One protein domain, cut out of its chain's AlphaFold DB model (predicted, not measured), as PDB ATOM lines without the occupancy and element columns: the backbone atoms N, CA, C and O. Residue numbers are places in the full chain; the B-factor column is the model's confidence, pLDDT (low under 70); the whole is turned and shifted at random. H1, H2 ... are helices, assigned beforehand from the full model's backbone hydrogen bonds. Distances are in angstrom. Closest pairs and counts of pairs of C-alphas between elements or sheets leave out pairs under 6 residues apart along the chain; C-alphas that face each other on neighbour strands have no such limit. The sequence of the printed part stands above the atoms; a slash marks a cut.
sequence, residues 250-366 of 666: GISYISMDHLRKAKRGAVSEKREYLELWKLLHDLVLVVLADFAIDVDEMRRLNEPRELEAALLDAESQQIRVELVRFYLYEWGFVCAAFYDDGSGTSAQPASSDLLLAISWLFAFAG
ATOM      1  N   GLY A 250     145.497 105.677 138.894       94.31
ATOM      2  CA  GLY A 250     146.362 106.817 138.571       94.31
ATOM      3  C   GLY A 250     147.091 106.703 137.226       94.31
ATOM      4  O   GLY A 250     148.038 107.449 136.977       94.31
ATOM      5  N   ILE A 251     146.668 105.793 136.343       95.94
ATOM      6  CA  ILE A 251     147.264 105.582 135.018       95.94
ATOM      7  C   ILE A 251     146.416 106.299 133.960       95.94
ATOM      8  O   ILE A 251     145.365 105.811 133.547       95.94
ATOM      9  N   SER A 252     146.887 107.454 133.485       94.31
ATOM     10  CA  SER A 252     146.173 108.296 132.505       94.31
ATOM     11  C   SER A 252     146.915 108.493 131.176       94.31
ATOM     12  O   SER A 252     146.338 109.007 130.217       94.31
ATOM     13  N   TYR A 253     148.178 108.062 131.086       94.94
ATOM     14  CA  TYR A 253     149.013 108.229 129.889       94.94
ATOM     15  C   TYR A 253     148.697 107.222 128.772       94.94
ATOM     16  O   TYR A 253     149.064 107.443 127.620       94.94
ATOM     17  N   ILE A 254     147.974 106.141 129.079       95.88
ATOM     18  CA  ILE A 254     147.551 105.144 128.094       95.88
ATOM     19  C   ILE A 254     146.168 105.490 127.553       95.88
ATOM     20  O   ILE A 254     145.186 105.594 128.283       95.88
ATOM     21  N   SER A 255     146.079 105.581 126.230       95.00
ATOM     22  CA  SER A 255     144.811 105.716 125.513       95.00
ATOM     23  C   SER A 255     144.400 104.405 124.841       95.00
ATOM     24  O   SER A 255     145.216 103.520 124.580       95.00
ATOM     25  N   MET A 256     143.131 104.304 124.445       94.12
ATOM     26  CA  MET A 256     142.659 103.162 123.655       94.12
ATOM     27  C   MET A 256     143.373 103.004 122.312       94.12
ATOM     28  O   MET A 256     143.390 101.903 121.760       94.12
ATOM     29  N   ASP A 257     143.954 104.075 121.770       93.00
ATOM     30  CA  ASP A 257     144.716 103.991 120.528       93.00
ATOM     31  C   ASP A 257     146.064 103.294 120.738       93.00
ATOM     32  O   ASP A 257     146.449 102.511 119.869       93.00
ATOM     33  N   HIS A 258     146.698 103.436 121.911       94.56
ATOM     34  CA  HIS A 258     147.883 102.650 122.281       94.56
ATOM     35  C   HIS A 258     147.557 101.156 122.267       94.56
ATOM     36  O   HIS A 258     148.208 100.379 121.570       94.56
ATOM     37  N   LEU A 259     146.472 100.756 122.942       95.25
ATOM     38  CA  LEU A 259     146.049  99.353 122.998       95.25
ATOM     39  C   LEU A 259     145.646  98.819 121.611       95.25
ATOM     40  O   LEU A 259     145.938  97.678 121.264       95.25
ATOM     41  N   ARG A 260     145.007  99.634 120.761       93.69
ATOM     42  CA  ARG A 260     144.677  99.242 119.378       93.69
ATOM     43  C   ARG A 260     145.915  99.073 118.502       93.69
ATOM     44  O   ARG A 260     145.944  98.138 117.701       93.69
ATOM     45  N   LYS A 261     146.901  99.969 118.617       93.88
ATOM     46  CA  LYS A 261     148.183  99.858 117.911       93.88
ATOM     47  C   LYS A 261     148.930  98.610 118.371       93.88
ATOM     48  O   LYS A 261     149.344  97.831 117.518       93.88
ATOM     49  N   ALA A 262     148.979  98.369 119.682       93.56
ATOM     50  CA  ALA A 262     149.562  97.171 120.282       93.56
ATOM     51  C   ALA A 262     148.908  95.891 119.747       93.56
ATOM     52  O   ALA A 262     149.590  95.007 119.235       93.56
ATOM     53  N   LYS A 263     147.570  95.841 119.720       92.81
ATOM     54  CA  LYS A 263     146.827  94.713 119.140       92.81
ATOM     55  C   LYS A 263     147.173  94.455 117.669       92.81
ATOM     56  O   LYS A 263     147.174  93.316 117.222       92.81
ATOM     57  N   ARG A 264     147.412  95.503 116.880       90.19
ATOM     58  CA  ARG A 264     147.737  95.368 115.450       90.19
ATOM     59  C   ARG A 264     149.220  95.093 115.193       90.19
ATOM     60  O   ARG A 264     149.598  95.013 114.030       90.19
ATOM     61  N   GLY A 265     150.055  95.031 116.234       87.00
ATOM     62  CA  GLY A 265     151.511  95.036 116.074       87.00
ATOM     63  C   GLY A 265     152.027  96.310 115.390       87.00
ATOM     64  O   GLY A 265     153.098  96.299 114.798       87.00
ATOM     65  N   ALA A 266     151.251  97.397 115.422       86.81
ATOM     66  CA  ALA A 266     151.489  98.632 114.672       86.81
ATOM     67  C   ALA A 266     152.063  99.758 115.550       86.81
ATOM     68  O   ALA A 266     151.911 100.936 115.227       86.81
ATOM     69  N   VAL A 267     152.675  99.408 116.682       87.44
ATOM     70  CA  VAL A 267     153.402 100.357 117.533       87.44
ATOM     71  C   VAL A 267     154.722 100.682 116.843       87.44
ATOM     72  O   VAL A 267     155.675  99.911 116.908       87.44
ATOM     73  N   SER A 268     154.745 101.792 116.105       79.06
ATOM     74  CA  SER A 268     155.913 102.237 115.337       79.06
ATOM     75  C   SER A 268     156.843 103.142 116.140       79.06
ATOM     76  O   SER A 268     158.024 103.260 115.817       79.06
ATOM     77  N   GLU A 269     156.319 103.815 117.162       88.12
ATOM     78  CA  GLU A 269     157.081 104.763 117.963       88.12
ATOM     79  C   GLU A 269     157.702 104.063 119.173       88.12
ATOM     80  O   GLU A 269     157.009 103.431 119.971       88.12
ATOM     81  N   LYS A 270     159.023 104.223 119.347       89.56
ATOM     82  CA  LYS A 270     159.755 103.689 120.511       89.56
ATOM     83  C   LYS A 270     159.122 104.142 121.830       89.56
ATOM     84  O   LYS A 270     159.083 103.375 122.782       89.56
ATOM     85  N   ARG A 271     158.610 105.374 121.868       91.81
ATOM     86  CA  ARG A 271     157.928 105.944 123.031       91.81
ATOM     87  C   ARG A 271     156.689 105.137 123.424       91.81
ATOM     88  O   ARG A 271     156.620 104.678 124.555       91.81
ATOM     89  N   GLU A 272     155.770 104.917 122.485       93.19
ATOM     90  CA  GLU A 272     154.532 104.159 122.722       93.19
ATOM     91  C   GLU A 272     154.827 102.731 123.206       93.19
ATOM     92  O   GLU A 272     154.112 102.179 124.038       93.19
ATOM     93  N   TYR A 273     155.912 102.129 122.712       93.50
ATOM     94  CA  TYR A 273     156.367 100.820 123.173       93.50
ATOM     95  C   TYR A 273     156.855 100.841 124.633       93.50
ATOM     96  O   TYR A 273     156.514  99.951 125.410       93.50
ATOM     97  N   LEU A 274     157.621 101.863 125.029       93.94
ATOM     98  CA  LEU A 274     158.073 102.029 126.416       93.94
ATOM     99  C   LEU A 274     156.909 102.351 127.367       93.94
ATOM    100  O   LEU A 274     156.904 101.889 128.506       93.94
ATOM    101  N   GLU A 275     155.896 103.081 126.901       95.62
ATOM    102  CA  GLU A 275     154.670 103.341 127.665       95.62
ATOM    103  C   GLU A 275     153.905 102.039 127.975       95.62
ATOM    104  O   GLU A 275     153.384 101.894 129.077       95.62
ATOM    105  N   LEU A 276     153.901 101.043 127.077       96.31
ATOM    106  CA  LEU A 276     153.309  99.721 127.359       96.31
ATOM    107  C   LEU A 276     154.079  98.940 128.438       96.31
ATOM    108  O   LEU A 276     153.462  98.260 129.258       96.31
ATOM    109  N   TRP A 277     155.409  99.048 128.471       95.38
ATOM    110  CA  TRP A 277     156.221  98.463 129.544       95.38
ATOM    111  C   TRP A 277     156.010  99.165 130.882       95.38
ATOM    112  O   TRP A 277     155.872  98.503 131.910       95.38
ATOM    113  N   LYS A 278     155.932 100.499 130.867       95.38
ATOM    114  CA  LYS A 278     155.587 101.289 132.052       95.38
ATOM    115  C   LYS A 278     154.191 100.926 132.563       95.38
ATOM    116  O   LYS A 278     154.034 100.750 133.764       95.38
ATOM    117  N   LEU A 279     153.226 100.695 131.669       97.44
ATOM    118  CA  LEU A 279     151.892 100.222 132.035       97.44
ATOM    119  C   LEU A 279     151.943  98.863 132.741       97.44
ATOM    120  O   LEU A 279     151.342  98.712 133.799       97.44
ATOM    121  N   LEU A 280     152.662  97.884 132.186       97.00
ATOM    122  CA  LEU A 280     152.833  96.580 132.837       97.00
ATOM    123  C   LEU A 280     153.456  96.714 134.226       97.00
ATOM    124  O   LEU A 280     152.972  96.103 135.173       97.00
ATOM    125  N   HIS A 281     154.497  97.532 134.345       95.62
ATOM    126  CA  HIS A 281     155.152  97.793 135.619       95.62
ATOM    127  C   HIS A 281     154.196  98.412 136.643       95.62
ATOM    128  O   HIS A 281     154.100  97.921 137.763       95.62
ATOM    129  N   ASP A 282     153.451  99.447 136.258       95.81
ATOM    130  CA  ASP A 282     152.496 100.104 137.150       95.81
ATOM    131  C   ASP A 282     151.400  99.139 137.606       95.81
ATOM    132  O   ASP A 282     151.045  99.123 138.779       95.81
ATOM    133  N   LEU A 283     150.906  98.284 136.706       96.38
ATOM    134  CA  LEU A 283     149.931  97.250 137.056       96.38
ATOM    135  C   LEU A 283     150.515  96.205 138.014       96.38
ATOM    136  O   LEU A 283     149.826  95.795 138.942       96.38
ATOM    137  N   VAL A 284     151.773  95.795 137.830       92.44
ATOM    138  CA  VAL A 284     152.464  94.898 138.770       92.44
ATOM    139  C   VAL A 284     152.564  95.545 140.152       92.44
ATOM    140  O   VAL A 284     152.217  94.900 141.138       92.44
ATOM    141  N   LEU A 285     152.949  96.824 140.239       89.06
ATOM    142  CA  LEU A 285     152.990  97.549 141.514       89.06
ATOM    143  C   LEU A 285     151.611  97.653 142.172       89.06
ATOM    144  O   LEU A 285     151.492  97.445 143.376       89.06
ATOM    145  N   VAL A 286     150.566  97.927 141.388       91.44
ATOM    146  CA  VAL A 286     149.178  97.962 141.871       91.44
ATOM    147  C   VAL A 286     148.767  96.619 142.472       91.44
ATOM    148  O   VAL A 286     148.162  96.591 143.544       91.44
ATOM    149  N   VAL A 287     149.097  95.511 141.802       85.75
ATOM    150  CA  VAL A 287     148.780  94.160 142.281       85.75
ATOM    151  C   VAL A 287     149.566  93.828 143.551       85.75
ATOM    152  O   VAL A 287     148.979  93.320 144.502       85.75
ATOM    153  N   LEU A 288     150.858  94.165 143.608       79.00
ATOM    154  CA  LEU A 288     151.705  93.941 144.788       79.00
ATOM    155  C   LEU A 288     151.268  94.759 146.004       79.00
ATOM    156  O   LEU A 288     151.335  94.270 147.129       79.00
ATOM    157  N   ALA A 289     150.796  95.984 145.782       80.50
ATOM    158  CA  ALA A 289     150.239  96.841 146.824       80.50
ATOM    159  C   ALA A 289     148.813  96.436 147.236       80.50
ATOM    160  O   ALA A 289     148.172  97.155 147.999       80.50
ATOM    161  N   ASP A 290     148.282  95.336 146.696       85.62
ATOM    162  CA  ASP A 290     146.905  94.893 146.893       85.62
ATOM    163  C   ASP A 290     145.876  96.012 146.653       85.62
ATOM    164  O   ASP A 290     144.875  96.137 147.357       85.62
ATOM    165  N   PHE A 291     146.133  96.849 145.640       85.38
ATOM    166  CA  PHE A 291     145.343  98.034 145.281       85.38
ATOM    167  C   PHE A 291     145.335  99.178 146.312       85.38
ATOM    168  O   PHE A 291     144.698 100.203 146.066       85.38
ATOM    169  N   ALA A 292     146.078  99.071 147.414       83.75
ATOM    170  CA  ALA A 292     146.264 100.135 148.401       83.75
ATOM    171  C   ALA A 292     147.357 101.133 147.969       83.75
ATOM    172  O   ALA A 292     148.299 101.415 148.709       83.75
ATOM    173  N   ILE A 293     147.250 101.648 146.743       84.50
ATOM    174  CA  ILE A 293     148.190 102.627 146.190       84.50
ATOM    175  C   ILE A 293     147.778 104.058 146.545       84.50
ATOM    176  O   ILE A 293     146.591 104.391 146.566       84.50
ATOM    177  N   ASP A 294     148.764 104.928 146.751       88.69
ATOM    178  CA  ASP A 294     148.529 106.369 146.735       88.69
ATOM    179  C   ASP A 294     148.275 106.803 145.283       88.69
ATOM    180  O   ASP A 294     149.185 106.886 144.455       88.69
ATOM    181  N   VAL A 295     146.998 107.008 144.953       89.56
ATOM    182  CA  VAL A 295     146.552 107.351 143.598       89.56
ATOM    183  C   VAL A 295     147.057 108.731 143.178       89.56
ATOM    184  O   VAL A 295     147.295 108.948 141.988       89.56
ATOM    185  N   ASP A 296     147.220 109.661 144.118       91.62
ATOM    186  CA  ASP A 296     147.691 111.010 143.816       91.62
ATOM    187  C   ASP A 296     149.192 111.001 143.530       91.62
ATOM    188  O   ASP A 296     149.631 111.614 142.556       91.62
ATOM    189  N   GLU A 297     149.956 110.210 144.283       90.69
ATOM    190  CA  GLU A 297     151.374 109.978 144.008       90.69
ATOM    191  C   GLU A 297     151.586 109.223 142.687       90.69
ATOM    192  O   GLU A 297     152.388 109.643 141.851       90.69
ATOM    193  N   MET A 298     150.809 108.164 142.424       91.12
ATOM    194  CA  MET A 298     150.830 107.474 141.127       91.12
ATOM    195  C   MET A 298     150.504 108.429 139.976       91.12
ATOM    196  O   MET A 298     151.144 108.374 138.925       91.12
ATOM    197  N   ARG A 299     149.536 109.335 140.164       93.25
ATOM    198  CA  ARG A 299     149.185 110.344 139.161       93.25
ATOM    199  C   ARG A 299     150.318 111.354 138.961       93.25
ATOM    200  O   ARG A 299     150.584 111.697 137.812       93.25
ATOM    201  N   ARG A 300     150.995 111.777 140.036       93.06
ATOM    202  CA  ARG A 300     152.166 112.670 139.990       93.06
ATOM    203  C   ARG A 300     153.304 112.056 139.172       93.06
ATOM    204  O   ARG A 300     153.757 112.672 138.212       93.06
ATOM    205  N   LEU A 301     153.664 110.805 139.467       89.31
ATOM    206  CA  LEU A 301     154.697 110.045 138.743       89.31
ATOM    207  C   LEU A 301     154.350 109.812 137.263       89.31
ATOM    208  O   LEU A 301     155.230 109.580 136.432       89.31
ATOM    209  N   ASN A 302     153.060 109.862 136.934       93.25
ATOM    210  CA  ASN A 302     152.532 109.681 135.588       93.25
ATOM    211  C   ASN A 302     152.228 111.008 134.868       93.25
ATOM    212  O   ASN A 302     151.717 110.984 133.744       93.25
ATOM    213  N   GLU A 303     152.549 112.164 135.461       93.06
ATOM    214  CA  GLU A 303     152.458 113.446 134.764       93.06
ATOM    215  C   GLU A 303     153.426 113.495 133.571       93.06
ATOM    216  O   GLU A 303     154.511 112.919 133.634       93.06
ATOM    217  N   PRO A 304     153.111 114.237 132.488       92.25
ATOM    218  CA  PRO A 304     153.883 114.186 131.244       92.25
ATOM    219  C   PRO A 304     155.394 114.395 131.404       92.25
ATOM    220  O   PRO A 304     156.166 113.763 130.691       92.25
ATOM    221  N   ARG A 305     155.818 115.265 132.333       91.81
ATOM    222  CA  ARG A 305     157.238 115.562 132.582       91.81
ATOM    223  C   ARG A 305     157.953 114.444 133.335       91.81
ATOM    224  O   ARG A 305     159.039 114.047 132.926       91.81
ATOM    225  N   GLU A 306     157.362 113.959 134.427       91.00
ATOM    226  CA  GLU A 306     157.944 112.874 135.228       91.00
ATOM    227  C   GLU A 306     157.919 111.556 134.450       91.00
ATOM    228  O   GLU A 306     158.918 110.837 134.416       91.00
ATOM    229  N   LEU A 307     156.833 111.305 133.714       91.88
ATOM    230  CA  LEU A 307     156.727 110.185 132.792       91.88
ATOM    231  C   LEU A 307     157.823 110.239 131.726       91.88
ATOM    232  O   LEU A 307     158.491 109.238 131.505       91.88
ATOM    233  N   GLU A 308     158.046 111.383 131.073       92.38
ATOM    234  CA  GLU A 308     159.094 111.511 130.052       92.38
ATOM    235  C   GLU A 308     160.493 111.265 130.631       92.38
ATOM    236  O   GLU A 308     161.265 110.501 130.048       92.38
ATOM    237  N   ALA A 309     160.795 111.821 131.808       90.56
ATOM    238  CA  ALA A 309     162.051 111.554 132.507       90.56
ATOM    239  C   ALA A 309     162.217 110.057 132.815       90.56
ATOM    240  O   ALA A 309     163.259 109.470 132.519       90.56
ATOM    241  N   ALA A 310     161.159 109.415 133.316       88.69
ATOM    242  CA  ALA A 310     161.163 107.989 133.584       88.69
ATOM    243  C   ALA A 310     161.291 107.170 132.287       88.69
ATOM    244  O   ALA A 310     161.954 106.141 132.278       88.69
ATOM    245  N   LEU A 311     160.683 107.567 131.169       90.19
ATOM    246  CA  LEU A 311     160.787 106.831 129.901       90.19
ATOM    247  C   LEU A 311     162.185 106.913 129.271       90.19
ATOM    248  O   LEU A 311     162.602 105.969 128.600       90.19
ATOM    249  N   LEU A 312     162.906 108.015 129.489       89.38
ATOM    250  CA  LEU A 312     164.240 108.248 128.929       89.38
ATOM    251  C   LEU A 312     165.377 107.619 129.746       89.38
ATOM    252  O   LEU A 312     166.453 107.390 129.189       89.38
ATOM    253  N   ASP A 313     165.154 107.316 131.024       89.88
ATOM    254  CA  ASP A 313     166.156 106.669 131.871       89.88
ATOM    255  C   ASP A 313     166.296 105.169 131.556       89.88
ATOM    256  O   ASP A 313     165.473 104.340 131.954       89.88
ATOM    257  N   ALA A 314     167.364 104.821 130.835       86.62
ATOM    258  CA  ALA A 314     167.638 103.463 130.384       86.62
ATOM    259  C   ALA A 314     167.832 102.464 131.538       86.62
ATOM    260  O   ALA A 314     167.403 101.317 131.408       86.62
ATOM    261  N   GLU A 315     168.425 102.890 132.657       83.75
ATOM    262  CA  GLU A 315     168.673 102.017 133.811       83.75
ATOM    263  C   GLU A 315     167.355 101.684 134.514       83.75
ATOM    264  O   GLU A 315     166.992 100.511 134.647       83.75
ATOM    265  N   SER A 316     166.551 102.703 134.831       80.50
ATOM    266  CA  SER A 316     165.207 102.487 135.377       80.50
ATOM    267  C   SER A 316     164.302 101.705 134.423       80.50
ATOM    268  O   SER A 316     163.403 100.992 134.863       80.50
ATOM    269  N   GLN A 317     164.448 101.857 133.102       85.19
ATOM    270  CA  GLN A 317     163.697 101.046 132.133       85.19
ATOM    271  C   GLN A 317     164.087  99.569 132.215       85.19
ATOM    272  O   GLN A 317     163.204  98.715 132.253       85.19
ATOM    273  N   GLN A 318     165.383  99.265 132.293       83.38
ATOM    274  CA  GLN A 318     165.855  97.892 132.430       83.38
ATOM    275  C   GLN A 318     165.348  97.250 133.725       83.38
ATOM    276  O   GLN A 318     164.803  96.149 133.682       83.38
ATOM    277  N   ILE A 319     165.433  97.963 134.853       80.06
ATOM    278  CA  ILE A 319     164.924  97.485 136.147       80.06
ATOM    279  C   ILE A 319     163.424  97.175 136.064       80.06
ATOM    280  O   ILE A 319     162.989  96.111 136.502       80.06
ATOM    281  N   ARG A 320     162.626  98.061 135.454       86.50
ATOM    282  CA  ARG A 320     161.180  97.840 135.277       86.50
ATOM    283  C   ARG A 320     160.877  96.609 134.437       86.50
ATOM    284  O   ARG A 320     159.985  95.847 134.793       86.50
ATOM    285  N   VAL A 321     161.600  96.417 133.335       87.75
ATOM    286  CA  VAL A 321     161.429  95.252 132.456       87.75
ATOM    287  C   VAL A 321     161.731  93.960 133.213       87.75
ATOM    288  O   VAL A 321     160.923  93.035 133.161       87.75
ATOM    289  N   GLU A 322     162.841  93.905 133.951       84.38
ATOM    290  CA  GLU A 322     163.215  92.724 134.737       84.38
ATOM    291  C   GLU A 322     162.231  92.447 135.878       84.38
ATOM    292  O   GLU A 322     161.833  91.302 136.084       84.38
ATOM    293  N   LEU A 323     161.752  93.488 136.563       81.94
ATOM    294  CA  LEU A 323     160.742  93.352 137.610       81.94
ATOM    295  C   LEU A 323     159.421  92.814 137.045       81.94
ATOM    296  O   LEU A 323     158.848  91.871 137.589       81.94
ATOM    297  N   VAL A 324     158.960  93.361 135.917       91.31
ATOM    298  CA  VAL A 324     157.762  92.869 135.220       91.31
ATOM    299  C   VAL A 324     157.940  91.415 134.797       91.31
ATOM    300  O   VAL A 324     157.048  90.609 135.036       91.31
ATOM    301  N   ARG A 325     159.082  91.056 134.200       86.88
ATOM    302  CA  ARG A 325     159.393  89.670 133.816       86.88
ATOM    303  C   ARG A 325     159.342  88.736 135.019       86.88
ATOM    304  O   ARG A 325     158.691  87.700 134.942       86.88
ATOM    305  N   PHE A 326     159.986  89.111 136.121       82.31
ATOM    306  CA  PHE A 326     160.014  88.314 137.340       82.31
ATOM    307  C   PHE A 326     158.601  88.020 137.859       82.31
ATOM    308  O   PHE A 326     158.250  86.853 138.019       82.31
ATOM    309  N   TYR A 327     157.767  89.048 138.050       86.06
ATOM    310  CA  TYR A 327     156.418  88.864 138.599       86.06
ATOM    311  C   TYR A 327     155.454  88.201 137.618       86.06
ATOM    312  O   TYR A 327     154.662  87.352 138.015       86.06
ATOM    313  N   LEU A 328     155.543  88.513 136.322       84.50
ATOM    314  CA  LEU A 328     154.777  87.785 135.311       84.50
ATOM    315  C   LEU A 328     155.132  86.295 135.328       84.50
ATOM    316  O   LEU A 328     154.234  85.460 135.271       84.50
ATOM    317  N   TYR A 329     156.412  85.944 135.454       81.44
ATOM    318  CA  TYR A 329     156.839  84.551 135.549       81.44
ATOM    319  C   TYR A 329     156.341  83.894 136.840       81.44
ATOM    320  O   TYR A 329     155.768  82.805 136.790       81.44
ATOM    321  N   GLU A 330     156.522  84.570 137.977       80.50
ATOM    322  CA  GLU A 330     156.106  84.105 139.303       80.50
ATOM    323  C   GLU A 330     154.598  83.833 139.365       80.50
ATOM    324  O   GLU A 330     154.169  82.788 139.853       80.50
ATOM    325  N   TRP A 331     153.790  84.718 138.779       84.56
ATOM    326  CA  TRP A 331     152.337  84.570 138.720       84.56
ATOM    327  C   TRP A 331     151.854  83.653 137.581       84.56
ATOM    328  O   TRP A 331     150.651  83.449 137.411       84.56
ATOM    329  N   GLY A 332     152.771  83.048 136.819       80.12
ATOM    330  CA  GLY A 332     152.461  82.003 135.842       80.12
ATOM    331  C   GLY A 332     152.117  82.496 134.433       80.12
ATOM    332  O   GLY A 332     151.602  81.722 133.622       80.12
ATOM    333  N   PHE A 333     152.423  83.749 134.093       84.75
ATOM    334  CA  PHE A 333     152.388  84.235 132.717       84.75
ATOM    335  C   PHE A 333     153.626  83.762 131.949       84.75
ATOM    336  O   PHE A 333     154.708  84.355 131.986       84.75
ATOM    337  N   VAL A 334     153.460  82.669 131.210       78.38
ATOM    338  CA  VAL A 334     154.554  82.035 130.475       78.38
ATOM    339  C   VAL A 334     154.453  82.392 128.986       78.38
ATOM    340  O   VAL A 334     153.826  81.685 128.201       78.38
ATOM    341  N   CYS A 335     155.080  83.494 128.570       82.25
ATOM    342  CA  CYS A 335     155.224  83.880 127.163       82.25
ATOM    343  C   CYS A 335     156.706  83.873 126.772       82.25
ATOM    344  O   CYS A 335     157.486  84.654 127.307       82.25
ATOM    345  N   ALA A 336     157.109  83.013 125.830       78.69
ATOM    346  CA  ALA A 336     158.525  82.855 125.467       78.69
ATOM    347  C   ALA A 336     159.181  84.172 125.014       78.69
ATOM    348  O   ALA A 336     160.335  84.415 125.339       78.69
ATOM    349  N   ALA A 337     158.427  85.057 124.353       84.56
ATOM    350  CA  ALA A 337     158.918  86.362 123.913       84.56
ATOM    351  C   ALA A 337     159.382  87.273 125.070       84.56
ATOM    352  O   ALA A 337     160.163  88.193 124.849       84.56
ATOM    353  N   PHE A 338     158.925  87.025 126.303       84.31
ATOM    354  CA  PHE A 338     159.363  87.779 127.476       84.31
ATOM    355  C   PHE A 338     160.681  87.270 128.063       84.31
ATOM    356  O   PHE A 338     161.383  88.078 128.665       84.31
ATOM    357  N   TYR A 339     161.029  85.992 127.875       81.81
ATOM    358  CA  TYR A 339     162.096  85.305 128.624       81.81
ATOM    359  C   TYR A 339     163.201  84.698 127.741       81.81
ATOM    360  O   TYR A 339     164.064  83.980 128.243       81.81
ATOM    361  N   ASP A 340     163.154  84.894 126.421       77.06
ATOM    362  CA  ASP A 340     164.173  84.361 125.511       77.06
ATOM    363  C   ASP A 340     165.421  85.262 125.524       77.06
ATOM    364  O   ASP A 340     165.488  86.273 124.826       77.06
ATOM    365  N   ASP A 341     166.421  84.884 126.322       61.84
ATOM    366  CA  ASP A 341     167.721  85.576 126.416       61.84
ATOM    367  C   ASP A 341     168.736  85.104 125.340       61.84
ATOM    368  O   ASP A 341     169.911  85.480 125.338       61.84
ATOM    369  N   GLY A 342     168.312  84.239 124.409       46.81
ATOM    370  CA  GLY A 342     169.201  83.424 123.579       46.81
ATOM    371  C   GLY A 342     169.625  84.012 122.225       46.81
ATOM    372  O   GLY A 342     168.972  83.793 121.210       46.81
ATOM    373  N   SER A 343     170.838  84.570 122.187       42.81
ATOM    374  CA  SER A 343     171.740  84.710 121.022       42.81
ATOM    375  C   SER A 343     171.462  85.819 119.983       42.81
ATOM    376  O   SER A 343     170.787  85.651 118.974       42.81
ATOM    377  N   GLY A 344     172.136  86.957 120.173       42.16
ATOM    378  CA  GLY A 344     172.671  87.779 119.074       42.16
ATOM    379  C   GLY A 344     171.811  88.933 118.557       42.16
ATOM    380  O   GLY A 344     172.364  89.885 118.013       42.16
ATOM    381  N   THR A 345     170.501  88.925 118.788       38.72
ATOM    382  CA  THR A 345     169.635  90.085 118.524       38.72
ATOM    383  C   THR A 345     168.535  90.149 119.570       38.72
ATOM    384  O   THR A 345     167.780  89.198 119.727       38.72
ATOM    385  N   SER A 346     168.461  91.280 120.267       47.72
ATOM    386  CA  SER A 346     167.437  91.683 121.232       47.72
ATOM    387  C   SER A 346     166.017  91.553 120.661       47.72
ATOM    388  O   SER A 346     165.443  92.531 120.173       47.72
ATOM    389  N   ALA A 347     165.441  90.355 120.681       59.78
ATOM    390  CA  ALA A 347     164.064  90.145 120.266       59.78
ATOM    391  C   ALA A 347     163.149  90.663 121.382       59.78
ATOM    392  O   ALA A 347     162.701  89.924 122.250       59.78
ATOM    393  N   GLN A 348     162.939  91.979 121.387       80.12
ATOM    394  CA  GLN A 348     161.908  92.622 122.187       80.12
ATOM    395  C   GLN A 348     160.559  91.938 121.906       80.12
ATOM    396  O   GLN A 348     160.267  91.679 120.731       80.12
ATOM    397  N   PRO A 349     159.741  91.639 122.934       87.69
ATOM    398  CA  PRO A 349     158.423  91.061 122.712       87.69
ATOM    399  C   PRO A 349     157.604  91.960 121.791       87.69
ATOM    400  O   PRO A 349     157.726  93.189 121.815       87.69
ATOM    401  N   ALA A 350     156.758  91.358 120.958       90.62
ATOM    402  CA  ALA A 350     155.901  92.152 120.099       90.62
ATOM    403  C   ALA A 350     154.944  92.982 120.967       90.62
ATOM    404  O   ALA A 350     154.537  92.576 122.056       90.62
ATOM    405  N   SER A 351     154.514  94.143 120.474       92.56
ATOM    406  CA  SER A 351     153.526  94.959 121.196       92.56
ATOM    407  C   SER A 351     152.196  94.221 121.433       92.56
ATOM    408  O   SER A 351     151.497  94.510 122.403       92.56
ATOM    409  N   SER A 352     151.875  93.214 120.612       92.31
ATOM    410  CA  SER A 352     150.766  92.284 120.852       92.31
ATOM    411  C   SER A 352     150.989  91.388 122.072       92.31
ATOM    412  O   SER A 352     150.032  91.120 122.796       92.31
ATOM    413  N   ASP A 353     152.228  90.964 122.329       91.94
ATOM    414  CA  ASP A 353     152.591  90.144 123.491       91.94
ATOM    415  C   ASP A 353     152.512  90.975 124.777       91.94
ATOM    416  O   ASP A 353     152.015  90.493 125.794       91.94
ATOM    417  N   LEU A 354     152.916  92.253 124.717       94.81
ATOM    418  CA  LEU A 354     152.725  93.203 125.818       94.81
ATOM    419  C   LEU A 354     151.240  93.396 126.139       94.81
ATOM    420  O   LEU A 354     150.846  93.351 127.301       94.81
ATOM    421  N   LEU A 355     150.394  93.562 125.116       95.69
ATOM    422  CA  LEU A 355     148.948  93.668 125.315       95.69
ATOM    423  C   LEU A 355     148.347  92.383 125.896       95.69
ATOM    424  O   LEU A 355     147.432  92.461 126.719       95.69
ATOM    425  N   LEU A 356     148.852  91.213 125.497       94.06
ATOM    426  CA  LEU A 356     148.431  89.941 126.073       94.06
ATOM    427  C   LEU A 356     148.795  89.866 127.561       94.06
ATOM    428  O   LEU A 356     147.942  89.494 128.358       94.06
ATOM    429  N   ALA A 357     150.002  90.294 127.942       94.94
ATOM    430  CA  ALA A 357     150.424  90.375 129.341       94.94
ATOM    431  C   ALA A 357     149.566  91.361 130.156       94.94
ATOM    432  O   ALA A 357     149.121  91.024 131.249       94.94
ATOM    433  N   ILE A 358     149.255  92.543 129.605       97.00
ATOM    434  CA  ILE A 358     148.368  93.534 130.246       97.00
ATOM    435  C   ILE A 358     146.984  92.926 130.487       97.00
ATOM    436  O   ILE A 358     146.431  93.006 131.580       97.00
ATOM    437  N   SER A 359     146.425  92.292 129.458       95.31
ATOM    438  CA  SER A 359     145.090  91.694 129.524       95.31
ATOM    439  C   SER A 359     145.052  90.496 130.470       95.31
ATOM    440  O   SER A 359     144.055  90.274 131.150       95.31
ATOM    441  N   TRP A 360     146.149  89.741 130.535       94.38
ATOM    442  CA  TRP A 360     146.319  88.660 131.489       94.38
ATOM    443  C   TRP A 360     146.382  89.191 132.923       94.38
ATOM    444  O   TRP A 360     145.681  88.652 133.767       94.38
ATOM    445  N   LEU A 361     147.113  90.280 133.193       94.31
ATOM    446  CA  LEU A 361     147.126  90.924 134.514       94.31
ATOM    447  C   LEU A 361     145.740  91.430 134.919       94.31
ATOM    448  O   LEU A 361     145.350  91.269 136.074       94.31
ATOM    449  N   PHE A 362     144.974  91.992 133.979       94.62
ATOM    450  CA  PHE A 362     143.597  92.418 134.245       94.62
ATOM    451  C   PHE A 362     142.733  91.245 134.722       94.62
ATOM    452  O   PHE A 362     142.005  91.384 135.706       94.62
ATOM    453  N   ALA A 363     142.851  90.092 134.056       90.19
ATOM    454  CA  ALA A 363     142.111  88.884 134.402       90.19
ATOM    455  C   ALA A 363     142.623  88.242 135.702       90.19
ATOM    456  O   ALA A 363     141.827  87.939 136.587       90.19
ATOM    457  N   PHE A 364     143.941  88.075 135.836       89.75
ATOM    458  CA  PHE A 364     144.606  87.477 136.997       89.75
ATOM    459  C   PHE A 364     144.276  88.227 138.289       89.75
ATOM    460  O   PHE A 364     143.947  87.609 139.297       89.75
ATOM    461  N   ALA A 365     144.310  89.559 138.245       87.50
ATOM    462  CA  ALA A 365     144.039  90.394 139.407       87.50
ATOM    463  C   ALA A 365     142.542  90.631 139.667       87.50
ATOM    464  O   ALA A 365     142.208  91.292 140.649       87.50
ATOM    465  N   GLY A 366     141.640  90.172 138.788       90.75
ATOM    466  CA  GLY A 366     140.220  90.535 138.850       90.75
ATOM    467  C   GLY A 366     140.010  92.052 138.803       90.75
ATOM    468  O   GLY A 366     139.194  92.592 139.549       90.75
TER     469      GLY A 366
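AT A GLANCE: This is residues 250 to 366 of the 666 residues of the protein "DUF4509 domain-containing protein" of Pythium brassicum (UniProt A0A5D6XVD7). The long helix H2 runs through the middle of a small helical body, with H7 nearly parallel beside it and H5 crossing it, their three centres making a triangle. H1 packs across H7, H4 crosses H2, H3 lies farther out, and residues 341 to 346 stick out as a loop. The printed part has 117 residues with seven named helices, H1 to H7 in order, and no named strand; the class is all helix. It is compact, with a radius of gyration of the C-alphas of 13.8 A and spans of 41 by 29 by 28 A.

HOW THE PARTS SIT: H1, residues 256 to 263, touches residues 351 to 355 of H7, residues 351 to 364; the closest C-alphas, Ala 262 and Ser 351, are 4.6 A apart. H2, residues 270 to 288, is the hub, touching three helices. It touches H7 at a shallow tilt of 16 degrees, the same way, closest at the C-alphas of Leu 280 and Ile 358, 6.0 A. With residues 271 to 278 it touches H4, residues 304 to 312, about perpendicular at 79 degrees, closest at the C-alphas of Leu 274 and Leu 311, 6.5 A. With residues 277 to 284 it touches H5, residues 314 to 330, at a steep tilt of 49 degrees, closest at the C-alphas of His 281 and Val 324, 5.6 A. H3, residues 295 to 301, is near H4, and H6, residues 336 to 339, is near H5 and H7. Every O i to N i+4 pair is within hydrogen-bond range in H1, H2, H3, H4, H5 and H7; H6 is too short for one.

IN THESE COORDINATES: H1 begins at C-alpha 256, (142.659, 103.162, 123.655). H2 measures 27.4 A, H5 24.2 A and H7 19.6 A, ending at C-alpha 364, (144.606, 87.477, 136.997).

THE WHOLE: The farthest C-alphas, Asp 296 and Ser 343, are 42.3 A apart. The printed part has no cut. The link H6 to H7 is long, and residues 341 to 347 have pLDDT under 70.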